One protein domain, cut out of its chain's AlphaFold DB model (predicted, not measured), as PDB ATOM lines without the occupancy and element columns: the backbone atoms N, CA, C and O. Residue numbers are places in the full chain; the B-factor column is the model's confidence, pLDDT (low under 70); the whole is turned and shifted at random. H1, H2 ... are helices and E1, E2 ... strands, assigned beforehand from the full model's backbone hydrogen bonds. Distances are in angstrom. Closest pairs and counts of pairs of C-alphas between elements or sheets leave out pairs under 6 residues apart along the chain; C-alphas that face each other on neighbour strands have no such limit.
ATOM      1  N   ASN A 124     140.185 120.516  84.915       88.56
ATOM      2  CA  ASN A 124     140.739 121.387  85.948       88.56
ATOM      3  C   ASN A 124     139.630 121.700  86.950       88.56
ATOM      4  O   ASN A 124     138.650 122.355  86.595       88.56
ATOM      5  N   PHE A 125     139.791 121.222  88.178       84.19
ATOM      6  CA  PHE A 125     138.863 121.478  89.267       84.19
ATOM      7  C   PHE A 125     139.632 122.100  90.433       84.19
ATOM      8  O   PHE A 125     140.570 121.501  90.953       84.19
ATOM      9  N   ASN A 126     139.269 123.329  90.814       83.25
ATOM     10  CA  ASN A 126     139.898 124.086  91.905       83.25
ATOM     11  C   ASN A 126     141.439 124.179  91.821       83.25
ATOM     12  O   ASN A 126     142.126 124.161  92.839       83.25
ATOM     13  N   GLY A 127     141.994 124.271  90.607       84.38
ATOM     14  CA  GLY A 127     143.440 124.358  90.376       84.38
ATOM     15  C   GLY A 127     144.159 123.006  90.300       84.38
ATOM     16  O   GLY A 127     145.345 122.976  89.974       84.38
ATOM     17  N   GLN A 128     143.462 121.890  90.533       87.00
ATOM     18  CA  GLN A 128     143.998 120.545  90.354       87.00
ATOM     19  C   GLN A 128     143.682 120.018  88.952       87.00
ATOM     20  O   GLN A 128     142.540 120.053  88.495       87.00
ATOM     21  N   ILE A 129     144.707 119.498  88.274       87.94
ATOM     22  CA  ILE A 129     144.569 118.862  86.961       87.94
ATOM     23  C   ILE A 129     144.316 117.368  87.168       87.94
ATOM     24  O   ILE A 129     145.179 116.650  87.669       87.94
ATOM     25  N   ILE A 130     143.138 116.903  86.760       86.94
ATOM     26  CA  ILE A 130     142.716 115.503  86.821       86.94
ATOM     27  C   ILE A 130     142.716 114.950  85.397       86.94
ATOM     28  O   ILE A 130     142.073 115.512  84.514       86.94
ATOM     29  N   SER A 131     143.447 113.862  85.169       86.19
ATOM     30  CA  SER A 131     143.554 113.189  83.866       86.19
ATOM     31  C   SER A 131     142.981 111.769  83.851       86.19
ATOM     32  O   SER A 131     142.876 111.159  82.788       86.19
ATOM     33  N   ASP A 132     142.619 111.238  85.019       87.12
ATOM     34  CA  ASP A 132     142.006 109.921  85.160       87.12
ATOM     35  C   ASP A 132     140.498 110.003  84.898       87.12
ATOM     36  O   ASP A 132     139.807 110.841  85.472       87.12
ATOM     37  N   ILE A 133     139.992 109.135  84.023       84.94
ATOM     38  CA  ILE A 133     138.608 109.164  83.540       84.94
ATOM     39  C   ILE A 133     137.621 108.885  84.675       84.94
ATOM     40  O   ILE A 133     136.583 109.542  84.730       84.94
ATOM     41  N   GLU A 134     137.944 107.954  85.578       88.06
ATOM     42  CA  GLU A 134     137.079 107.629  86.721       88.06
ATOM     43  C   GLU A 134     136.950 108.843  87.643       88.06
ATOM     44  O   GLU A 134     135.849 109.329  87.887       88.06
ATOM     45  N   ARG A 135     138.079 109.457  88.010       87.19
ATOM     46  CA  ARG A 135     138.083 110.675  88.832       87.19
ATOM     47  C   ARG A 135     137.417 111.873  88.165       87.19
ATOM     48  O   ARG A 135     136.804 112.683  88.854       87.19
ATOM     49  N   ILE A 136     137.539 112.025  86.846       88.81
ATOM     50  CA  ILE A 136     136.816 113.067  86.101       88.81
ATOM     51  C   ILE A 136     135.307 112.835  86.218       88.81
ATOM     52  O   ILE A 136     134.562 113.786  86.443       88.81
ATOM     53  N   ALA A 137     134.849 111.589  86.084       89.62
ATOM     54  CA  ALA A 137     133.438 111.253  86.230       89.62
ATOM     55  C   ALA A 137     132.937 111.517  87.659       89.62
ATOM     56  O   ALA A 137     131.907 112.173  87.816       89.62
ATOM     57  N   ASP A 138     133.692 111.095  88.675       92.69
ATOM     58  CA  ASP A 138     133.337 111.291  90.083       92.69
ATOM     59  C   ASP A 138     133.265 112.773  90.448       92.69
ATOM     60  O   ASP A 138     132.258 113.231  90.976       92.69
ATOM     61  N   THR A 139     134.280 113.564  90.088       91.94
ATOM     62  CA  THR A 139     134.291 115.012  90.374       91.94
ATOM     63  C   THR A 139     133.167 115.766  89.666       91.94
ATOM     64  O   THR A 139     132.566 116.677  90.243       91.94
ATOM     65  N   LEU A 140     132.821 115.375  88.434       89.69
ATOM     66  CA  LEU A 140     131.631 115.897  87.764       89.69
ATOM     67  C   LEU A 140     130.358 115.500  88.521       89.69
ATOM     68  O   LEU A 140     129.513 116.362  88.762       89.69
ATOM     69  N   GLY A 141     130.245 114.241  88.944       92.56
ATOM     70  CA  GLY A 141     129.130 113.739  89.745       92.56
ATOM     71  C   GLY A 141     128.960 114.496  91.063       92.56
ATOM     72  O   GLY A 141     127.870 114.978  91.355       92.56
ATOM     73  N   GLU A 142     130.041 114.680  91.817       91.25
ATOM     74  CA  GLU A 142     130.063 115.426  93.077       91.25
ATOM     75  C   GLU A 142     129.670 116.892  92.882       91.25
ATOM     76  O   GLU A 142     128.845 117.420  93.629       91.25
ATOM     77  N   SER A 143     130.220 117.562  91.862       89.88
ATOM     78  CA  SER A 143     129.878 118.961  91.581       89.88
ATOM     79  C   SER A 143     128.396 119.126  91.229       89.88
ATOM     80  O   SER A 143     127.742 120.037  91.737       89.88
ATOM     81  N   LEU A 144     127.839 118.210  90.430       89.00
ATOM     82  CA  LEU A 144     126.422 118.191  90.080       89.00
ATOM     83  C   LEU A 144     125.540 117.866  91.284       89.00
ATOM     84  O   LEU A 144     124.520 118.526  91.470       89.00
ATOM     85  N   ALA A 145     125.932 116.901  92.119       90.25
ATOM     86  CA  ALA A 145     125.221 116.559  93.347       90.25
ATOM     87  C   ALA A 145     125.189 117.744  94.321       90.25
ATOM     88  O   ALA A 145     124.144 118.034  94.897       90.25
ATOM     89  N   LYS A 146     126.300 118.480  94.441       87.44
ATOM     90  CA  LYS A 146     126.386 119.696  95.254       87.44
ATOM     91  C   LYS A 146     125.494 120.815  94.719       87.44
ATOM     92  O   LYS A 146     124.777 121.434  95.492       87.44
ATOM     93  N   ILE A 147     125.510 121.076  93.411       85.12
ATOM     94  CA  ILE A 147     124.620 122.080  92.796       85.12
ATOM     95  C   ILE A 147     123.151 121.673  92.955       85.12
ATOM     96  O   ILE A 147     122.287 122.524  93.143       85.12
ATOM     97  N   SER A 148     122.878 120.369  92.904       81.06
ATOM     98  CA  SER A 148     121.533 119.810  93.033       81.06
ATOM     99  C   SER A 148     121.106 119.577  94.488       81.06
ATOM    100  O   SER A 148     120.032 119.012  94.723       81.06
ATOM    101  N   SER A 149     121.935 119.966  95.463       82.25
ATOM    102  CA  SER A 149     121.626 119.814  96.880       82.25
ATOM    103  C   SER A 149     120.579 120.838  97.315       82.25
ATOM    104  O   SER A 149     120.479 121.937  96.765       82.25
ATOM    105  N   GLU A 150     119.807 120.494  98.349       77.69
ATOM    106  CA  GLU A 150     118.807 121.413  98.909       77.69
ATOM    107  C   GLU A 150     119.422 122.711  99.436       77.69
ATOM    108  O   GLU A 150     118.738 123.725  99.478       77.69
ATOM    109  N   GLU A 151     120.711 122.707  99.772       75.69
ATOM    110  CA  GLU A 151     121.438 123.880 100.267       75.69
ATOM    111  C   GLU A 151     121.619 124.967  99.198       75.69
ATOM    112  O   GLU A 151     121.758 126.141  99.532       75.69
ATOM    113  N   THR A 152     121.600 124.590  97.916       77.94
ATOM    114  CA  THR A 152     121.799 125.518  96.791       77.94
ATOM    115  C   THR A 152     120.467 126.051  96.242       77.94
ATOM    116  O   THR A 152     120.440 127.039  95.503       77.94
ATOM    117  N   TYR A 153     119.337 125.433  96.600       83.50
ATOM    118  CA  TYR A 153     118.030 125.814  96.070       83.50
ATOM    119  C   TYR A 153     117.398 127.010  96.802       83.50
ATOM    120  O   TYR A 153     117.532 127.155  98.016       83.50
ATOM    121  N   PRO A 154     116.613 127.848  96.096       85.44
ATOM    122  CA  PRO A 154     115.767 128.844  96.742       85.44
ATOM    123  C   PRO A 154     114.752 128.198  97.697       85.44
ATOM    124  O   PRO A 154     114.154 127.168  97.380       85.44
ATOM    125  N   LEU A 155     114.480 128.859  98.826       84.25
ATOM    126  CA  LEU A 155     113.531 128.391  99.850       84.25
ATOM    127  C   LEU A 155     112.143 128.051  99.289       84.25
ATOM    128  O   LEU A 155     111.533 127.069  99.708       84.25
ATOM    129  N   GLU A 156     111.659 128.828  98.319       87.38
ATOM    130  CA  GLU A 156     110.369 128.586  97.662       87.38
ATOM    131  C   GLU A 156     110.356 127.269  96.871       87.38
ATOM    132  O   GLU A 156     109.385 126.513  96.931       87.38
ATOM    133  N   PHE A 157     111.464 126.930  96.206       85.50
ATOM    134  CA  PHE A 157     111.593 125.668  95.481       85.50
ATOM    135  C   PHE A 157     111.695 124.470  96.432       85.50
ATOM    136  O   PHE A 157     111.070 123.442  96.183       85.50
ATOM    137  N   ILE A 158     112.408 124.603  97.556       84.75
ATOM    138  CA  ILE A 158     112.507 123.542  98.575       84.75
ATOM    139  C   ILE A 158     111.123 123.214  99.156       84.75
ATOM    140  O   ILE A 158     110.771 122.040  99.292       84.75
ATOM    141  N   LYS A 159     110.318 124.239  99.474       86.50
ATOM    142  CA  LYS A 159     108.939 124.057  99.962       86.50
ATOM    143  C   LYS A 159     108.084 123.311  98.939       86.50
ATOM    144  O   LYS A 159     107.411 122.346  99.300       86.50
ATOM    145  N   TYR A 160     108.143 123.737  97.676       87.50
ATOM    146  CA  TYR A 160     107.430 123.092  96.578       87.50
ATOM    147  C   TYR A 160     107.856 121.624  96.412       87.50
ATOM    148  O   TYR A 160     107.010 120.734  96.485       87.50
ATOM    149  N   LYS A 161     109.163 121.354  96.313       85.44
ATOM    150  CA  LYS A 161     109.734 120.005  96.189       85.44
ATOM    151  C   LYS A 161     109.242 119.069  97.302       85.44
ATOM    152  O   LYS A 161     108.677 118.024  96.998       85.44
ATOM    153  N   ARG A 162     109.341 119.475  98.577       85.38
ATOM    154  CA  ARG A 162     108.862 118.662  99.718       85.38
ATOM    155  C   ARG A 162     107.358 118.400  99.686       85.38
ATOM    156  O   ARG A 162     106.913 117.353 100.152       85.38
ATOM    157  N   SER A 163     106.565 119.353  99.192       84.88
ATOM    158  CA  SER A 163     105.115 119.176  99.073       84.88
ATOM    159  C   SER A 163     104.731 118.167  97.993       84.88
ATOM    160  O   SER A 163     103.791 117.402  98.197       84.88
ATOM    161  N   GLU A 164     105.469 118.126  96.882       85.38
ATOM    162  CA  GLU A 164     105.237 117.161  95.807       85.38
ATOM    163  C   GLU A 164     105.800 115.780  96.157       85.38
ATOM    164  O   GLU A 164     105.106 114.786  95.978       85.38
ATOM    165  N   GLU A 165     106.995 115.689  96.747       84.12
ATOM    166  CA  GLU A 165     107.594 114.408  97.159       84.12
ATOM    167  C   GLU A 165     106.728 113.667  98.188       84.12
ATOM    168  O   GLU A 165     106.548 112.456  98.077       84.12
ATOM    169  N   LYS A 166     106.078 114.389  99.113       80.75
ATOM    170  CA  LYS A 166     105.099 113.812 100.052       80.75
ATOM    171  C   LYS A 166     103.898 113.145  99.377       80.75
ATOM    172  O   LYS A 166     103.293 112.262  99.977       80.75
ATOM    173  N   LYS A 167     103.516 113.560  98.166       81.81
ATOM    174  CA  LYS A 167     102.392 112.948  97.432       81.81
ATOM    175  C   LYS A 167     102.762 111.595  96.829       81.81
ATOM    176  O   LYS A 167     101.870 110.801  96.548       81.81
ATOM    177  N   PHE A 168     104.055 111.348  96.634       67.75
ATOM    178  CA  PHE A 168     104.598 110.132  96.032       67.75
ATOM    179  C   PHE A 168     105.326 109.239  97.046       67.75
ATOM    180  O   PHE A 168     105.972 108.269  96.651       67.75
ATOM    181  N   ASP A 169     105.218 109.541  98.342       62.09
ATOM    182  CA  ASP A 169     105.833 108.749  99.402       62.09
ATOM    183  C   ASP A 169     105.116 107.391  99.544       62.09
ATOM    184  O   ASP A 169     104.061 107.255 100.170       62.09
ATOM    185  N   LEU A 170     105.685 106.369  98.901       58.38
ATOM    186  CA  LEU A 170     105.171 104.995  98.864       58.38
ATOM    187  C   LEU A 170     105.243 104.282 100.229       58.38
ATOM    188  O   LEU A 170     104.656 103.210 100.377       58.38
ATOM    189  N   SER A 171     105.911 104.867 101.230       57.88
ATOM    190  CA  SER A 171     105.948 104.341 102.603       57.88
ATOM    191  C   SER A 171     104.580 104.410 103.299       57.88
ATOM    192  O   SER A 171     104.213 103.502 104.043       57.88
ATOM    193  N   ILE A 172     103.759 105.409 102.958       54.22
ATOM    194  CA  ILE A 172     102.418 105.618 103.531       54.22
ATOM    195  C   ILE A 172     101.407 104.582 102.996       54.22
ATOM    196  O   ILE A 172     100.380 104.305 103.618       54.22
ATOM    197  N   VAL A 173     101.685 103.983 101.833       52.28
ATOM    198  CA  VAL A 173     100.821 102.964 101.211       52.28
ATOM    199  C   VAL A 173     101.037 101.580 101.838       52.28
ATOM    200  O   VAL A 173     100.108 100.773 101.857       52.28
ATOM    201  N   PHE A 174     102.223 101.306 102.392       48.56
ATOM    202  CA  PHE A 174     102.542 100.008 102.997       48.56
ATOM    203  C   PHE A 174     101.980  99.841 104.421       48.56
ATOM    204  O   PHE A 174     101.551  98.745 104.767       48.56
ATOM    205  N   GLU A 175     101.882 100.910 105.219       48.22
ATOM    206  CA  GLU A 175     101.335 100.852 106.594       48.22
ATOM    207  C   GLU A 175      99.797 100.793 106.670       48.22
ATOM    208  O   GLU A 175      99.242 100.530 107.731       48.22
ATOM    209  N   ARG A 176      99.080 101.015 105.559       48.94
ATOM    210  CA  ARG A 176      97.603 100.954 105.513       48.94
ATOM    211  C   ARG A 176      97.024  99.608 105.062       48.94
ATOM    212  O   ARG A 176      95.805  99.483 105.015       48.94
TER     213      ARG A 176
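What this domain is: This is residues 124 to 176 of the 178 residues of an uncharacterized protein of Araneus ventricosus (UniProt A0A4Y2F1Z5). The printed part is a thin, extended zigzag: helices H1 and H2 make the two legs of a wide, open V, with the link of residues 148 to 154 between them at its apex and no contact between the legs. Before H1 the chain folds back in a small hook that holds the short strand E1, and beyond H2 a free tail ends in the short helix H3. The printed part has 53 residues, with three named helices and one named strand in the order E1, H1, H2, H3, and its class is mostly helix. It is extended, with a radius of gyration of the C-alphas of 17.4 A, and its flat outline spans 52 by 27 by 10 A.

How they stand to each other: At the beginning of the printed part, residues 124 to 125 pair antiparallel with residues 128 to 129 of E1, the strand of residues 128 to 130. E1 pairs with no named strand. A tight link of 2 residues joins E1 to H1, the helix of residues 133 to 147. The closest C-alphas of E1 and H1 are those of Ile 130 and Ile 136, 6.4 A apart, and the two centres are 12.8 A apart. A short link of 7 residues joins H1 to H2, residues 155 to 165, and these two helices are apart. A tight link of 5 residues joins H2 to H3, residues 171 to 174, and these two are apart as well. H1 and H3 are apart, and E1 is apart from both H2 and H3. In H1 and H2 every O i to N i+4 pair is within hydrogen-bond range. H3 is too short for such a pair, and its one O i to N i+3 pair is within range.

Where its parts are: E1 runs from Gln 128, whose C-alpha is at (143.998, 120.545, 90.354), to Ile 130. H1 runs from Ile 133, with its C-alpha at (138.608, 109.164, 83.540), to Ile 147, and is 21.2 A long from first to last C-alpha. H2 runs from Leu 155 to Glu 165 and is 15.4 A long. H3 runs from Ser 171 to Phe 174, where the C-alpha is at (102.542, 100.008, 102.997).

The domain as a whole: The two C-alphas farthest apart are those of Gly 127 and Arg 176, at 53.6 A. Residues 151 to 157, of which 155 to 157 belong to H2, stand free. Residues 162 to 176, of which 162 to 165 belong to H2 and 171 to 174 to H3, stand free too. Without these stretches the body has 31 residues and spans 40 by 18 by 6 A. The printed part has no cut, and no link is long. The mean pLDDT of the printed part is 80.7, and residues 168 to 176 are under 70; the mean in H3 is 53.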